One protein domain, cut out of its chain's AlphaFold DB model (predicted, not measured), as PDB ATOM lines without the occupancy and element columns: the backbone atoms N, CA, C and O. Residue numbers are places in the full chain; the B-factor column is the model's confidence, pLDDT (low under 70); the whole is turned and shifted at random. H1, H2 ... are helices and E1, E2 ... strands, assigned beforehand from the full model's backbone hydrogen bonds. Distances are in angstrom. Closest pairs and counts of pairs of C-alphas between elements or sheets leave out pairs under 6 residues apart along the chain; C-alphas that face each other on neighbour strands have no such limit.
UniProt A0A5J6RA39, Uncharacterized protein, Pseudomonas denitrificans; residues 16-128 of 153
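Overview. This is residues 16 to 128 of the 153 residues of an uncharacterized protein of Pseudomonas denitrificans (UniProt A0A5J6RA39). A small, strongly twisted sheet of three strands has H1 lying along one face and H4 crossing over the same face nearer E2. H3 sits beyond the sheet, packed between H2 and H4 and meeting the end of H1, while the long helix H2 only grazes the sheet at E2. The printed part has 113 residues, with three named strands and four named helices in the order E1 E2 H1 E3 H2 H3 H4; the sheet, E2 - E1 - E3, is antiparallel, and the class is mixed, helices and strands. The whole is compact, with a radius of gyration of the C-alphas of 13.5 A and spans of 37 by 31 by 27 A.

Arrangement. Begin at the inner strand E1, residues 16 to 24. Beside it is E3, residues 56 to 65, antiparallel at 156 degrees, with N 19 and O 61 within hydrogen-bond range at 2.8 A; E3 bends by 52 degrees at residue 62. On the other side is E2, residues 30 to 36, which forms a hairpin with E1; look for N 20 and O 34, 2.9 A apart. H1, residues 39 to 52, is on the sheet at a height of 8.4 A, over E1 and E3, and runs along the strands; its closest C-alphas to E3 are those of Ala 50 and Cys 58, 5.3 A. E2, H1 and E3 form a split strand-helix-strand unit, two strands running the same way with E1 between them, and its crossover is right-handed. H4, residues 116 to 127, is on the same face at a height of 9.5 A and runs across the strands, at 64 degrees to E1 on the local plane; H1 and H4 with the sheet make two layers. The hub is H3, residues 97 to 110: it touches H4, opposite ways at a shallow tilt of 21 degrees, a helical hairpin whose closest C-alphas are Arg 99 and Ala 126, 4.9 A. H3 also touches H2, residues 70 to 93, at a steep tilt of 47 degrees, closest at the C-alphas of Ala 90 and Pro 97, 4.7 A. H1 and H4 are apart. In H1, H2, H3 and H4 every O i to N i+4 pair is within hydrogen-bond range.

Along the chain. Find C-alpha 16 at (-111.879, -57.854, 151.024); from there E1 runs 26.0 A. E2 measures 16.0 A, H1 19.9 A and E3 26.1 A. H2 starts at C-alpha 70, (-115.667, -68.754, 158.710), and runs 34.8 A. H3 measures 19.7 A; H4 runs 16.3 A to C-alpha 127 at (-117.429, -72.512, 122.818).

Size, cuts and confidence. The C-alphas of Pro 67 and Asp 95 are the two farthest apart, 39.8 A. The printed part has no cut, and the six links are tight. Its mean pLDDT is 88.1; look at residues 25 to 28, between E1 and E2, for the values under 70.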
ATOM      1  N   ASP A  16    -112.152 -58.135 152.429       86.62
ATOM      2  CA  ASP A  16    -111.879 -57.854 151.024       86.62
ATOM      3  C   ASP A  16    -112.048 -59.139 150.206       86.62
ATOM      4  O   ASP A  16    -111.371 -60.151 150.429       86.62
ATOM      5  N   LEU A  17    -112.971 -59.111 149.246       91.88
ATOM      6  CA  LEU A  17    -113.126 -60.162 148.247       91.88
ATOM      7  C   LEU A  17    -112.788 -59.619 146.866       91.88
ATOM      8  O   LEU A  17    -113.079 -58.477 146.526       91.88
ATOM      9  N   PHE A  18    -112.243 -60.481 146.022       94.25
ATOM     10  CA  PHE A  18    -111.915 -60.147 144.644       94.25
ATOM     11  C   PHE A  18    -112.829 -60.921 143.708       94.25
ATOM     12  O   PHE A  18    -112.947 -62.145 143.797       94.25
ATOM     13  N   GLN A  19    -113.478 -60.206 142.799       94.06
ATOM     14  CA  GLN A  19    -114.334 -60.787 141.781       94.06
ATOM     15  C   GLN A  19    -113.715 -60.641 140.400       94.06
ATOM     16  O   GLN A  19    -113.287 -59.560 139.993       94.06
ATOM     17  N   VAL A  20    -113.715 -61.749 139.664       94.50
ATOM     18  CA  VAL A  20    -113.407 -61.773 138.235       94.50
ATOM     19  C   VAL A  20    -114.681 -62.116 137.491       94.50
ATOM     20  O   VAL A  20    -115.161 -63.246 137.592       94.50
ATOM     21  N   SER A  21    -115.240 -61.156 136.767       92.94
ATOM     22  CA  SER A  21    -116.486 -61.330 136.022       92.94
ATOM     23  C   SER A  21    -116.244 -61.403 134.518       92.94
ATOM     24  O   SER A  21    -115.270 -60.857 133.997       92.94
ATOM     25  N   ILE A  22    -117.139 -62.105 133.824       92.00
ATOM     26  CA  ILE A  22    -117.154 -62.268 132.371       92.00
ATOM     27  C   ILE A  22    -118.510 -61.767 131.868       92.00
ATOM     28  O   ILE A  22    -119.550 -62.299 132.260       92.00
ATOM     29  N   GLY A  23    -118.505 -60.757 131.004       85.88
ATOM     30  CA  GLY A  23    -119.679 -60.231 130.301       85.88
ATOM     31  C   GLY A  23    -119.491 -60.259 128.782       85.88
ATOM     32  O   GLY A  23    -118.383 -60.482 128.296       85.88
ATOM     33  N   LYS A  24    -120.567 -60.024 128.023       77.25
ATOM     34  CA  LYS A  24    -120.533 -59.938 126.551       77.25
ATOM     35  C   LYS A  24    -120.842 -58.513 126.084       77.25
ATOM     36  O   LYS A  24    -121.805 -57.898 126.550       77.25
ATOM     37  N   GLY A  25    -120.036 -57.996 125.154       65.25
ATOM     38  CA  GLY A  25    -120.146 -56.620 124.655       65.25
ATOM     39  C   GLY A  25    -119.924 -55.552 125.740       65.25
ATOM     40  O   GLY A  25    -119.276 -55.802 126.747       65.25
ATOM     41  N   VAL A  26    -120.483 -54.350 125.557       59.06
ATOM     42  CA  VAL A  26    -120.350 -53.215 126.507       59.06
ATOM     43  C   VAL A  26    -121.329 -53.263 127.690       59.06
ATOM     44  O   VAL A  26    -121.405 -52.319 128.480       59.06
ATOM     45  N   SER A  27    -122.116 -54.334 127.815       57.12
ATOM     46  CA  SER A  27    -123.064 -54.489 128.918       57.12
ATOM     47  C   SER A  27    -122.323 -54.637 130.248       57.12
ATOM     48  O   SER A  27    -121.378 -55.411 130.363       57.12
ATOM     49  N   LYS A  28    -122.796 -53.937 131.287       55.62
ATOM     50  CA  LYS A  28    -122.308 -54.108 132.668       55.62
ATOM     51  C   LYS A  28    -122.821 -55.396 133.331       55.62
ATOM     52  O   LYS A  28    -122.536 -55.629 134.501       55.62
ATOM     53  N   GLN A  29    -123.614 -56.203 132.627       70.75
ATOM     54  CA  GLN A  29    -124.162 -57.436 133.174       70.75
ATOM     55  C   GLN A  29    -123.175 -58.591 132.991       70.75
ATOM     56  O   GLN A  29    -122.876 -59.004 131.869       70.75
ATOM     57  N   ALA A  30    -122.701 -59.133 134.111       74.62
ATOM     58  CA  ALA A  30    -121.897 -60.344 134.122       74.62
ATOM     59  C   ALA A  30    -122.759 -61.570 133.774       74.62
ATOM     60  O   ALA A  30    -123.843 -61.762 134.326       74.62
ATOM     61  N   ILE A  31    -122.246 -62.412 132.880       84.19
ATOM     62  CA  ILE A  31    -122.775 -63.746 132.566       84.19
ATOM     63  C   ILE A  31    -122.308 -64.742 133.635       84.19
ATOM     64  O   ILE A  31    -123.049 -65.642 134.030       84.19
ATOM     65  N   TYR A  32    -121.075 -64.570 134.117       88.75
ATOM     66  CA  TYR A  32    -120.491 -65.384 135.177       88.75
ATOM     67  C   TYR A  32    -119.462 -64.582 135.979       88.75
ATOM     68  O   TYR A  32    -118.843 -63.665 135.439       88.75
ATOM     69  N   TRP A  33    -119.243 -64.940 137.245       90.69
ATOM     70  CA  TRP A  33    -118.146 -64.403 138.048       90.69
ATOM     71  C   TRP A  33    -117.530 -65.461 138.965       90.69
ATOM     72  O   TRP A  33    -118.208 -66.359 139.462       90.69
ATOM     73  N   PHE A  34    -116.231 -65.322 139.203       92.31
ATOM     74  CA  PHE A  34    -115.486 -66.046 140.226       92.31
ATOM     75  C   PHE A  34    -115.241 -65.113 141.406       92.31
ATOM     76  O   PHE A  34    -114.822 -63.978 141.199       92.31
ATOM     77  N   THR A  35    -115.452 -65.607 142.624       93.00
ATOM     78  CA  THR A  35    -115.139 -64.883 143.863       93.00
ATOM     79  C   THR A  35    -113.945 -65.537 144.544       93.00
ATOM     80  O   THR A  35    -113.907 -66.761 144.684       93.00
ATOM     81  N   LEU A  36    -112.977 -64.722 144.953       93.62
ATOM     82  CA  LEU A  36    -111.697 -65.133 145.521       93.62
ATOM     83  C   LEU A  36    -111.375 -64.285 146.755       93.62
ATOM     84  O   LEU A  36    -111.847 -63.156 146.872       93.62
ATOM     85  N   THR A  37    -110.559 -64.821 147.657       93.38
ATOM     86  CA  THR A  37    -110.047 -64.100 148.839       93.38
ATOM     87  C   THR A  37    -108.639 -63.550 148.615       93.38
ATOM     88  O   THR A  37    -108.169 -62.722 149.384       93.38
ATOM     89  N   ASP A  38    -107.952 -63.994 147.561       93.75
ATOM     90  CA  ASP A  38    -106.587 -63.584 147.236       93.75
ATOM     91  C   ASP A  38    -106.541 -62.772 145.937       93.75
ATOM     92  O   ASP A  38    -106.964 -63.226 144.863       93.75
ATOM     93  N   ARG A  39    -105.985 -61.563 146.047       94.44
ATOM     94  CA  ARG A  39    -105.869 -60.594 144.957       94.44
ATOM     95  C   ARG A  39    -105.015 -61.095 143.800       94.44
ATOM     96  O   ARG A  39    -105.385 -60.903 142.642       94.44
ATOM     97  N   ASP A  40    -103.871 -61.701 144.092       94.75
ATOM     98  CA  ASP A  40    -102.901 -62.108 143.076       94.75
ATOM     99  C   ASP A  40    -103.439 -63.285 142.266       94.75
ATOM    100  O   ASP A  40    -103.290 -63.341 141.040       94.75
ATOM    101  N   ILE A  41    -104.140 -64.200 142.933       93.94
ATOM    102  CA  ILE A  41    -104.824 -65.305 142.266       93.94
ATOM    103  C   ILE A  41    -105.954 -64.770 141.388       93.94
ATOM    104  O   ILE A  41    -106.057 -65.166 140.225       93.94
ATOM    105  N   ALA A  42    -106.771 -63.855 141.907       95.25
ATOM    106  CA  ALA A  42    -107.856 -63.243 141.150       95.25
ATOM    107  C   ALA A  42    -107.333 -62.479 139.923       95.25
ATOM    108  O   ALA A  42    -107.841 -62.664 138.816       95.25
ATOM    109  N   LYS A  43    -106.250 -61.712 140.073       96.25
ATOM    110  CA  LYS A  43    -105.581 -61.031 138.961       96.25
ATOM    111  C   LYS A  43    -105.093 -62.019 137.903       96.25
ATOM    112  O   LYS A  43    -105.321 -61.805 136.717       96.25
ATOM    113  N   ARG A  44    -104.492 -63.136 138.314       95.31
ATOM    114  CA  ARG A  44    -104.028 -64.168 137.379       95.31
ATOM    115  C   ARG A  44    -105.183 -64.826 136.620       95.31
ATOM    116  O   ARG A  44    -105.052 -65.104 135.430       95.31
ATOM    117  N   VAL A  45    -106.307 -65.088 137.291       96.06
ATOM    118  CA  VAL A  45    -107.523 -65.596 136.637       96.06
ATOM    119  C   VAL A  45    -108.032 -64.576 135.619       96.06
ATOM    120  O   VAL A  45    -108.286 -64.945 134.474       96.06
ATOM    121  N   PHE A  46    -108.109 -63.300 136.001       96.00
ATOM    122  CA  PHE A  46    -108.484 -62.210 135.101       96.00
ATOM    123  C   PHE A  46    -107.584 -62.148 133.861       96.00
ATOM    124  O   PHE A  46    -108.104 -62.133 132.752       96.00
ATOM    125  N   GLU A  47    -106.261 -62.168 134.023       95.06
ATOM    126  CA  GLU A  47    -105.309 -62.079 132.908       95.06
ATOM    127  C   GLU A  47    -105.474 -63.231 131.913       95.06
ATOM    128  O   GLU A  47    -105.496 -63.006 130.703       95.06
ATOM    129  N   VAL A  48    -105.648 -64.460 132.411       94.75
ATOM    130  CA  VAL A  48    -105.871 -65.627 131.549       94.75
ATOM    131  C   VAL A  48    -107.186 -65.500 130.784       94.75
ATOM    132  O   VAL A  48    -107.205 -65.726 129.576       94.75
ATOM    133  N   LEU A  49    -108.275 -65.127 131.461       93.81
ATOM    134  CA  LEU A  49    -109.590 -64.999 130.833       93.81
ATOM    135  C   LEU A  49    -109.630 -63.846 129.824       93.81
ATOM    136  O   LEU A  49    -110.082 -64.043 128.700       93.81
ATOM    137  N   ALA A  50    -109.101 -62.677 130.187       90.81
ATOM    138  CA  ALA A  50    -109.077 -61.497 129.329       90.81
ATOM    139  C   ALA A  50    -108.252 -61.721 128.054       90.81
ATOM    140  O   ALA A  50    -108.632 -61.246 126.989       90.81
ATOM    141  N   ALA A  51    -107.144 -62.464 128.147       90.12
ATOM    142  CA  ALA A  51    -106.323 -62.795 126.986       90.12
ATOM    143  C   ALA A  51    -106.941 -63.891 126.100       90.12
ATOM    144  O   ALA A  51    -106.697 -63.917 124.897       90.12
ATOM    145  N   GLY A  52    -107.701 -64.819 126.688       87.88
ATOM    146  CA  GLY A  52    -108.164 -66.026 126.002       87.88
ATOM    147  C   GLY A  52    -109.634 -66.040 125.578       87.88
ATOM    148  O   GLY A  52    -110.059 -67.047 125.015       87.88
ATOM    149  N   LEU A  53    -110.403 -64.981 125.851       87.62
ATOM    150  CA  LEU A  53    -111.828 -64.868 125.509       87.62
ATOM    151  C   LEU A  53    -112.100 -63.623 124.642       87.62
ATOM    152  O   LEU A  53    -112.671 -62.640 125.124       87.62
ATOM    153  N   PRO A  54    -111.689 -63.626 123.364       80.69
ATOM    154  CA  PRO A  54    -112.012 -62.535 122.448       80.69
ATOM    155  C   PRO A  54    -113.536 -62.356 122.308       80.69
ATOM    156  O   PRO A  54    -114.285 -63.328 122.317       80.69
ATOM    157  N   GLY A  55    -114.002 -61.105 122.222       79.31
ATOM    158  CA  GLY A  55    -115.435 -60.758 122.188       79.31
ATOM    159  C   GLY A  55    -116.111 -60.657 123.566       79.31
ATOM    160  O   GLY A  55    -117.224 -60.130 123.678       79.31
ATOM    161  N   TYR A  56    -115.425 -61.082 124.630       85.75
ATOM    162  CA  TYR A  56    -115.890 -60.956 126.007       85.75
ATOM    163  C   TYR A  56    -115.181 -59.823 126.741       85.75
ATOM    164  O   TYR A  56    -113.997 -59.550 126.544       85.75
ATOM    165  N   VAL A  57    -115.914 -59.179 127.646       87.00
ATOM    166  CA  VAL A  57    -115.354 -58.216 128.591       87.00
ATOM    167  C   VAL A  57    -115.124 -58.942 129.905       87.00
ATOM    168  O   VAL A  57    -116.070 -59.299 130.606       87.00
ATOM    169  N   CYS A  58    -113.854 -59.155 130.235       90.19
ATOM    170  CA  CYS A  58    -113.459 -59.597 131.563       90.19
ATOM    171  C   CYS A  58    -113.237 -58.371 132.452       90.19
ATOM    172  O   CYS A  58    -112.663 -57.377 132.003       90.19
ATOM    173  N   GLN A  59    -113.674 -58.427 133.707       91.50
ATOM    174  CA  GLN A  59    -113.457 -57.355 134.680       91.50
ATOM    175  C   GLN A  59    -112.889 -57.923 135.971       91.50
ATOM    176  O   GLN A  59    -113.173 -59.058 136.349       91.50
ATOM    177  N   PHE A  60    -112.088 -57.104 136.639       92.88
ATOM    178  CA  PHE A  60    -111.533 -57.373 137.952       92.88
ATOM    179  C   PHE A  60    -112.037 -56.291 138.903       92.88
ATOM    180  O   PHE A  60    -111.861 -55.103 138.625       92.88
ATOM    181  N   ALA A  61    -112.668 -56.699 139.998       91.94
ATOM    182  CA  ALA A  61    -113.192 -55.795 141.008       91.94
ATOM    183  C   ALA A  61    -112.823 -56.284 142.406       91.94
ATOM    184  O   ALA A  61    -112.866 -57.479 142.693       91.94
ATOM    185  N   GLU A  62    -112.485 -55.338 143.267       91.81
ATOM    186  CA  GLU A  62    -112.447 -55.531 144.710       91.81
ATOM    187  C   GLU A  62    -113.832 -55.196 145.260       91.81
ATOM    188  O   GLU A  62    -114.484 -54.253 144.798       91.81
ATOM    189  N   VAL A  63    -114.323 -56.039 146.159       89.50
ATOM    190  CA  VAL A  63    -115.681 -55.993 146.682       89.50
ATOM    191  C   VAL A  63    -115.602 -56.080 148.194       89.50
ATOM    192  O   VAL A  63    -115.259 -57.131 148.739       89.50
ATOM    193  N   ASP A  64    -115.990 -54.989 148.847       85.31
ATOM    194  CA  ASP A  64    -116.179 -54.960 150.291       85.31
ATOM    195  C   ASP A  64    -117.373 -55.850 150.638       85.31
ATOM    196  O   ASP A  64    -118.516 -55.581 150.243       85.31
ATOM    197  N   ALA A  65    -117.112 -56.943 151.349       82.00
ATOM    198  CA  ALA A  65    -118.150 -57.839 151.824       82.00
ATOM    199  C   ALA A  65    -118.335 -57.685 153.339       82.00
ATOM    200  O   ALA A  65    -117.349 -57.550 154.070       82.00
ATOM    201  N   PRO A  66    -119.585 -57.766 153.840       86.31
ATOM    202  CA  PRO A  66    -119.801 -57.899 155.272       86.31
ATOM    203  C   PRO A  66    -119.100 -59.168 155.783       86.31
ATOM    204  O   PRO A  66    -118.926 -60.116 155.005       86.31
ATOM    205  N   PRO A  67    -118.743 -59.228 157.078       85.94
ATOM    206  CA  PRO A  67    -118.068 -60.385 157.642       85.94
ATOM    207  C   PRO A  67    -118.832 -61.675 157.325       85.94
ATOM    208  O   PRO A  67    -120.009 -61.842 157.657       85.94
ATOM    209  N   LEU A  68    -118.156 -62.592 156.633       85.25
ATOM    210  CA  LEU A  68    -118.730 -63.868 156.231       85.25
ATOM    211  C   LEU A  68    -118.483 -64.926 157.312       85.25
ATOM    212  O   LEU A  68    -117.448 -64.902 157.980       85.25
ATOM    213  N   PRO A  69    -119.380 -65.919 157.460       90.50
ATOM    214  CA  PRO A  69    -119.115 -67.062 158.324       90.50
ATOM    215  C   PRO A  69    -117.784 -67.732 157.953       90.50
ATOM    216  O   PRO A  69    -117.532 -67.961 156.769       90.50
ATOM    217  N   ALA A  70    -116.976 -68.125 158.943       86.94
ATOM    218  CA  ALA A  70    -115.667 -68.754 158.710       86.94
ATOM    219  C   ALA A  70    -115.740 -69.940 157.727       86.94
ATOM    220  O   ALA A  70    -114.955 -70.032 156.791       86.94
ATOM    221  N   LYS A  71    -116.785 -70.773 157.841       89.56
ATOM    222  CA  LYS A  71    -117.042 -71.896 156.922       89.56
ATOM    223  C   LYS A  71    -117.209 -71.466 155.454       89.56
ATOM    224  O   LYS A  71    -116.887 -72.235 154.551       89.56
ATOM    225  N   THR A  72    -117.745 -70.273 155.206       88.38
ATOM    226  CA  THR A  72    -117.885 -69.705 153.858       88.38
ATOM    227  C   THR A  72    -116.527 -69.275 153.319       88.38
ATOM    228  O   THR A  72    -116.206 -69.603 152.180       88.38
ATOM    229  N   ILE A  73    -115.712 -68.611 154.144       87.94
ATOM    230  CA  ILE A  73    -114.342 -68.223 153.784       87.94
ATOM    231  C   ILE A  73    -113.500 -69.465 153.470       87.94
ATOM    232  O   ILE A  73    -112.936 -69.550 152.381       87.94
ATOM    233  N   ASP A  74    -113.535 -70.488 154.328       88.94
ATOM    234  CA  ASP A  74    -112.840 -71.764 154.103       88.94
ATOM    235  C   ASP A  74    -113.256 -72.429 152.779       88.94
ATOM    236  O   ASP A  74    -112.433 -72.992 152.051       88.94
ATOM    237  N   ALA A  75    -114.549 -72.367 152.441       87.56
ATOM    238  CA  ALA A  75    -115.063 -72.913 151.189       87.56
ATOM    239  C   ALA A  75    -114.564 -72.125 149.965       87.56
ATOM    240  O   ALA A  75    -114.213 -72.743 148.954       87.56
ATOM    241  N   ILE A  76    -114.501 -70.791 150.057       89.00
ATOM    242  CA  ILE A  76    -113.948 -69.924 149.005       89.00
ATOM    243  C   ILE A  76    -112.456 -70.210 148.827       89.00
ATOM    244  O   ILE A  76    -112.016 -70.466 147.706       89.00
ATOM    245  N   GLU A  77    -111.684 -70.277 149.912       91.56
ATOM    246  CA  GLU A  77    -110.258 -70.601 149.854       91.56
ATOM    247  C   GLU A  77    -109.994 -71.992 149.267       91.56
ATOM    248  O   GLU A  77    -109.073 -72.183 148.464       91.56
ATOM    249  N   LEU A  78    -110.804 -72.988 149.635       89.62
ATOM    250  CA  LEU A  78    -110.705 -74.329 149.065       89.62
ATOM    251  C   LEU A  78    -110.994 -74.308 147.559       89.62
ATOM    252  O   LEU A  78    -110.290 -74.969 146.788       89.62
ATOM    253  N   MET A  79    -112.009 -73.554 147.131       89.12
ATOM    254  CA  MET A  79    -112.335 -73.387 145.714       89.12
ATOM    255  C   MET A  79    -111.202 -72.681 144.963       89.12
ATOM    256  O   MET A  79    -110.781 -73.152 143.908       89.12
ATOM    257  N   GLN A  80    -110.635 -71.626 145.544       92.62
ATOM    258  CA  GLN A  80    -109.497 -70.879 145.011       92.62
ATOM    259  C   GLN A  80    -108.269 -71.769 144.782       92.62
ATOM    260  O   GLN A  80    -107.664 -71.730 143.709       92.62
ATOM    261  N   ARG A  81    -107.916 -72.634 145.743       91.50
ATOM    262  CA  ARG A  81    -106.805 -73.592 145.573       91.50
ATOM    263  C   ARG A  81    -107.044 -74.529 144.389       91.50
ATOM    264  O   ARG A  81    -106.113 -74.833 143.644       91.50
ATOM    265  N   ARG A  82    -108.288 -74.969 144.182       90.75
ATOM    266  CA  ARG A  82    -108.653 -75.823 143.041       90.75
ATOM    267  C   ARG A  82    -108.634 -75.054 141.720       90.75
ATOM    268  O   ARG A  82    -108.113 -75.582 140.745       90.75
ATOM    269  N   ILE A  83    -109.122 -73.813 141.699       92.62
ATOM    270  CA  ILE A  83    -109.021 -72.909 140.541       92.62
ATOM    271  C   ILE A  83    -107.560 -72.755 140.121       92.62
ATOM    272  O   ILE A  83    -107.247 -72.921 138.948       92.62
ATOM    273  N   LEU A  84    -106.650 -72.528 141.071       93.06
ATOM    274  CA  LEU A  84    -105.221 -72.427 140.779       93.06
ATOM    275  C   LEU A  84    -104.640 -73.684 140.131       93.06
ATOM    276  O   LEU A  84    -103.815 -73.572 139.225       93.06
ATOM    277  N   LEU A  85    -105.028 -74.871 140.602       93.00
ATOM    278  CA  LEU A  85    -104.573 -76.130 140.011       93.00
ATOM    279  C   LEU A  85    -105.069 -76.267 138.570       93.00
ATOM    280  O   LEU A  85    -104.273 -76.574 137.685       93.00
ATOM    281  N   LEU A  86    -106.347 -75.964 138.331       92.69
ATOM    282  CA  LEU A  86    -106.940 -75.987 136.994       92.69
ATOM    283  C   LEU A  86    -106.272 -74.977 136.059       92.69
ATOM    284  O   LEU A  86    -105.928 -75.321 134.933       92.69
ATOM    285  N   LEU A  87    -106.019 -73.757 136.534       92.38
ATOM    286  CA  LEU A  87    -105.355 -72.715 135.756       92.38
ATOM    287  C   LEU A  87    -103.921 -73.116 135.386       92.38
ATOM    288  O   LEU A  87    -103.490 -72.921 134.253       92.38
ATOM    289  N   LYS A  88    -103.174 -73.706 136.331       92.25
ATOM    290  CA  LYS A  88    -101.811 -74.204 136.087       92.25
ATOM    291  C   LYS A  88    -101.787 -75.343 135.069       92.25
ATOM    292  O   LYS A  88    -100.872 -75.369 134.251       92.25
ATOM    293  N   ALA A  89    -102.753 -76.261 135.128       90.25
ATOM    294  CA  ALA A  89    -102.886 -77.336 134.148       90.25
ATOM    295  C   ALA A  89    -103.230 -76.771 132.761       90.25
ATOM    296  O   ALA A  89    -102.513 -77.026 131.799       90.25
ATOM    297  N   ALA A  90    -104.236 -75.895 132.681       89.75
ATOM    298  CA  ALA A  90    -104.663 -75.271 131.430       89.75
ATOM    299  C   ALA A  90    -103.543 -74.472 130.743       89.75
ATOM    300  O   ALA A  90    -103.372 -74.580 129.534       89.75
ATOM    301  N   LEU A  91    -102.745 -73.719 131.509       90.75
ATOM    302  CA  LEU A  91    -101.593 -72.966 130.993       90.75
ATOM    303  C   LEU A  91    -100.454 -73.854 130.474       90.75
ATOM    304  O   LEU A  91     -99.628 -73.382 129.701       90.75
ATOM    305  N   ARG A  92    -100.355 -75.100 130.947       92.06
ATOM    306  CA  ARG A  92     -99.290 -76.033 130.559       92.06
ATOM    307  C   ARG A  92     -99.691 -76.907 129.374       92.06
ATOM    308  O   ARG A  92     -98.827 -77.283 128.592       92.06
ATOM    309  N   GLU A  93    -100.965 -77.271 129.295       86.69
ATOM    310  CA  GLU A  93    -101.443 -78.373 128.452       86.69
ATOM    311  C   GLU A  93    -102.311 -77.913 127.271       86.69
ATOM    312  O   GLU A  93    -102.745 -78.749 126.483       86.69
ATOM    313  N   SER A  94    -102.589 -76.611 127.129       88.44
ATOM    314  CA  SER A  94    -103.474 -76.102 126.076       88.44
ATOM    315  C   SER A  94    -102.962 -74.820 125.426       88.44
ATOM    316  O   SER A  94    -102.563 -73.885 126.114       88.44
ATOM    317  N   ASP A  95    -103.110 -74.741 124.102       86.81
ATOM    318  CA  ASP A  95    -102.900 -73.516 123.317       86.81
ATOM    319  C   ASP A  95    -103.984 -72.452 123.575       86.81
ATOM    320  O   ASP A  95    -103.805 -71.276 123.259       86.81
ATOM    321  N   HIS A  96    -105.100 -72.838 124.209       89.75
ATOM    322  CA  HIS A  96    -106.189 -71.941 124.606       89.75
ATOM    323  C   HIS A  96    -106.502 -72.072 126.110       89.75
ATOM    324  O   HIS A  96    -107.546 -72.624 126.488       89.75
ATOM    325  N   PRO A  97    -105.634 -71.547 127.000       92.25
ATOM    326  CA  PRO A  97    -105.727 -71.779 128.442       92.25
ATOM    327  C   PRO A  97    -107.044 -71.329 129.078       92.25
ATOM    328  O   PRO A  97    -107.574 -72.034 129.934       92.25
ATOM    329  N   ALA A  98    -107.612 -70.192 128.661       93.12
ATOM    330  CA  ALA A  98    -108.888 -69.712 129.197       93.12
ATOM    331  C   ALA A  98    -110.020 -70.707 128.930       93.12
ATOM    332  O   ALA A  98    -110.735 -71.114 129.842       93.12
ATOM    333  N   ARG A  99    -110.130 -71.161 127.680       92.06
ATOM    334  CA  ARG A  99    -111.135 -72.132 127.255       92.06
ATOM    335  C   ARG A  99    -110.975 -73.461 127.986       92.06
ATOM    336  O   ARG A  99    -111.948 -73.976 128.537       92.06
ATOM    337  N   ALA A 100    -109.754 -73.994 128.030       92.62
ATOM    338  CA  ALA A 100    -109.456 -75.232 128.746       92.62
ATOM    339  C   ALA A 100    -109.805 -75.118 130.237       92.62
ATOM    340  O   ALA A 100    -110.434 -76.021 130.794       92.62
ATOM    341  N   PHE A 101    -109.476 -73.988 130.866       95.06
ATOM    342  CA  PHE A 101    -109.839 -73.700 132.249       95.06
ATOM    343  C   PHE A 101    -111.361 -73.703 132.460       95.06
ATOM    344  O   PHE A 101    -111.838 -74.447 133.320       95.06
ATOM    345  N   LEU A 102    -112.129 -72.944 131.667       94.31
ATOM    346  CA  LEU A 102    -113.589 -72.852 131.816       94.31
ATOM    347  C   LEU A 102    -114.278 -74.211 131.627       94.31
ATOM    348  O   LEU A 102    -115.113 -74.593 132.448       94.31
ATOM    349  N   LEU A 103    -113.905 -74.966 130.588       92.88
ATOM    350  CA  LEU A 103    -114.484 -76.286 130.310       92.88
ATOM    351  C   LEU A 103    -114.162 -77.290 131.415       92.88
ATOM    352  O   LEU A 103    -115.050 -78.012 131.874       92.88
ATOM    353  N   THR A 104    -112.908 -77.313 131.872       91.81
ATOM    354  CA  THR A 104    -112.479 -78.239 132.927       91.81
ATOM    355  C   THR A 104    -113.133 -77.885 134.257       91.81
ATOM    356  O   THR A 104    -113.561 -78.782 134.986       91.81
ATOM    357  N   PHE A 105    -113.270 -76.593 134.570       92.50
ATOM    358  CA  PHE A 105    -113.998 -76.136 135.749       92.50
ATOM    359  C   PHE A 105    -115.462 -76.591 135.687       92.50
ATOM    360  O   PHE A 105    -115.925 -77.289 136.589       92.50
ATOM    361  N   ALA A 106    -116.164 -76.281 134.595       91.06
ATOM    362  CA  ALA A 106    -117.561 -76.658 134.397       91.06
ATOM    363  C   ALA A 106    -117.762 -78.182 134.541       91.06
ATOM    364  O   ALA A 106    -118.573 -78.640 135.346       91.06
ATOM    365  N   GLN A 107    -116.925 -78.985 133.877       89.31
ATOM    366  CA  GLN A 107    -116.967 -80.449 133.957       89.31
ATOM    367  C   GLN A 107    -116.660 -80.992 135.360       89.31
ATOM    368  O   GLN A 107    -117.348 -81.899 135.828       89.31
ATOM    369  N   THR A 108    -115.655 -80.443 136.046       87.25
ATOM    370  CA  THR A 108    -115.256 -80.894 137.391       87.25
ATOM    371  C   THR A 108    -116.369 -80.672 138.414       87.25
ATOM    372  O   THR A 108    -116.533 -81.481 139.334       87.25
ATOM    373  N   TYR A 109    -117.133 -79.585 138.271       84.69
ATOM    374  CA  TYR A 109    -118.122 -79.175 139.267       84.69
ATOM    375  C   TYR A 109    -119.577 -79.457 138.890       84.69
ATOM    376  O   TYR A 109    -120.414 -79.458 139.792       84.69
ATOM    377  N   ALA A 110    -119.882 -79.805 137.636       83.19
ATOM    378  CA  ALA A 110    -121.211 -80.283 137.241       83.19
ATOM    379  C   ALA A 110    -121.686 -81.451 138.133       83.19
ATOM    380  O   ALA A 110    -122.794 -81.428 138.659       83.19
ATOM    381  N   GLY A 111    -120.806 -82.420 138.415       74.62
ATOM    382  CA  GLY A 111    -121.095 -83.542 139.322       74.62
ATOM    383  C   GLY A 111    -121.023 -83.214 140.821       74.62
ATOM    384  O   GLY A 111    -121.223 -84.098 141.647       74.62
ATOM    385  N   ARG A 112    -120.702 -81.967 141.193       76.00
ATOM    386  CA  ARG A 112    -120.499 -81.520 142.586       76.00
ATOM    387  C   ARG A 112    -121.491 -80.438 143.018       76.00
ATOM    388  O   ARG A 112    -121.256 -79.769 144.020       76.00
ATOM    389  N   GLY A 113    -122.582 -80.271 142.270       74.56
ATOM    390  CA  GLY A 113    -123.643 -79.319 142.595       74.56
ATOM    391  C   GLY A 113    -123.461 -77.926 141.993       74.56
ATOM    392  O   GLY A 113    -124.108 -76.990 142.457       74.56
ATOM    393  N   LEU A 114    -122.620 -77.762 140.961       80.25
ATOM    394  CA  LEU A 114    -122.685 -76.556 140.134       80.25
ATOM    395  C   LEU A 114    -124.072 -76.483 139.491       80.25
ATOM    396  O   LEU A 114    -124.517 -77.442 138.862       80.25
ATOM    397  N   MET A 115    -124.758 -75.349 139.650       83.25
ATOM    398  CA  MET A 115    -126.089 -75.193 139.069       83.25
ATOM    399  C   MET A 115    -126.019 -75.347 137.540       83.25
ATOM    400  O   MET A 115    -125.103 -74.790 136.928       83.25
ATOM    401  N   PRO A 116    -126.999 -76.011 136.899       85.62
ATOM    402  CA  PRO A 116    -126.999 -76.209 135.448       85.62
ATOM    403  C   PRO A 116    -126.852 -74.911 134.644       85.62
ATOM    404  O   PRO A 116    -126.174 -74.895 133.625       85.62
ATOM    405  N   ALA A 117    -127.424 -73.803 135.130       83.62
ATOM    406  CA  ALA A 117    -127.286 -72.491 134.500       83.62
ATOM    407  C   ALA A 117    -125.829 -71.993 134.466       83.62
ATOM    408  O   ALA A 117    -125.404 -71.400 133.480       83.62
ATOM    409  N   HIS A 118    -125.050 -72.268 135.515       85.06
ATOM    410  CA  HIS A 118    -123.637 -71.908 135.578       85.06
ATOM    411  C   HIS A 118    -122.775 -72.801 134.679       85.06
ATOM    412  O   HIS A 118    -121.917 -72.284 133.972       85.06
ATOM    413  N   ASP A 119    -123.017 -74.117 134.658       88.12
ATOM    414  CA  ASP A 119    -122.336 -75.029 133.720       88.12
ATOM    415  C   ASP A 119    -122.615 -74.627 132.263       88.12
ATOM    416  O   ASP A 119    -121.682 -74.465 131.474       88.12
ATOM    417  N   ALA A 120    -123.884 -74.371 131.928       87.81
ATOM    418  CA  ALA A 120    -124.290 -73.926 130.600       87.81
ATOM    419  C   ALA A 120    -123.632 -72.593 130.211       87.81
ATOM    420  O   ALA A 120    -123.105 -72.484 129.106       87.81
ATOM    421  N   ALA A 121    -123.607 -71.609 131.116       88.56
ATOM    422  CA  ALA A 121    -122.957 -70.321 130.879       88.56
ATOM    423  C   ALA A 121    -121.455 -70.477 130.603       88.56
ATOM    424  O   ALA A 121    -120.952 -69.962 129.607       88.56
ATOM    425  N   LEU A 122    -120.742 -71.236 131.442       91.25
ATOM    426  CA  LEU A 122    -119.305 -71.470 131.287       91.25
ATOM    427  C   LEU A 122    -118.973 -72.181 129.972       91.25
ATOM    428  O   LEU A 122    -118.027 -71.796 129.285       91.25
ATOM    429  N   ARG A 123    -119.761 -73.195 129.598       91.69
ATOM    430  CA  ARG A 123    -119.599 -73.899 128.318       91.69
ATOM    431  C   ARG A 123    -119.910 -72.994 127.137       91.69
ATOM    432  O   ARG A 123    -119.149 -73.010 126.180       91.69
ATOM    433  N   ALA A 124    -120.984 -72.209 127.205       89.12
ATOM    434  CA  ALA A 124    -121.345 -71.274 126.146       89.12
ATOM    435  C   ALA A 124    -120.207 -70.280 125.888       89.12
ATOM    436  O   ALA A 124    -119.751 -70.188 124.757       89.12
ATOM    437  N   ILE A 125    -119.669 -69.651 126.940       89.50
ATOM    438  CA  ILE A 125    -118.511 -68.749 126.837       89.50
ATOM    439  C   ILE A 125    -117.314 -69.472 126.209       89.50
ATOM    440  O   ILE A 125    -116.665 -68.955 125.311       89.50
ATOM    441  N   ALA A 126    -117.021 -70.690 126.667       89.38
ATOM    442  CA  ALA A 126    -115.865 -71.444 126.197       89.38
ATOM    443  C   ALA A 126    -115.985 -71.952 124.747       89.38
ATOM    444  O   ALA A 126    -114.967 -72.284 124.138       89.38
ATOM    445  N   TYR A 127    -117.194 -72.080 124.201       87.56
ATOM    446  CA  TYR A 127    -117.429 -72.512 122.818       87.56
ATOM    447  C   TYR A 127    -117.740 -71.360 121.862       87.56
ATOM    448  O   TYR A 127    -117.734 -71.585 120.653       87.56
ATOM    449  N   ASP A 128    -117.989 -70.159 122.380       83.88
ATOM    450  CA  ASP A 128    -118.222 -68.955 121.588       83.88
ATOM    451  C   ASP A 128    -116.899 -68.501 120.961       83.88
ATOM    452  O   ASP A 128    -116.122 -67.742 121.541       83.88
TER     453      ASP A 128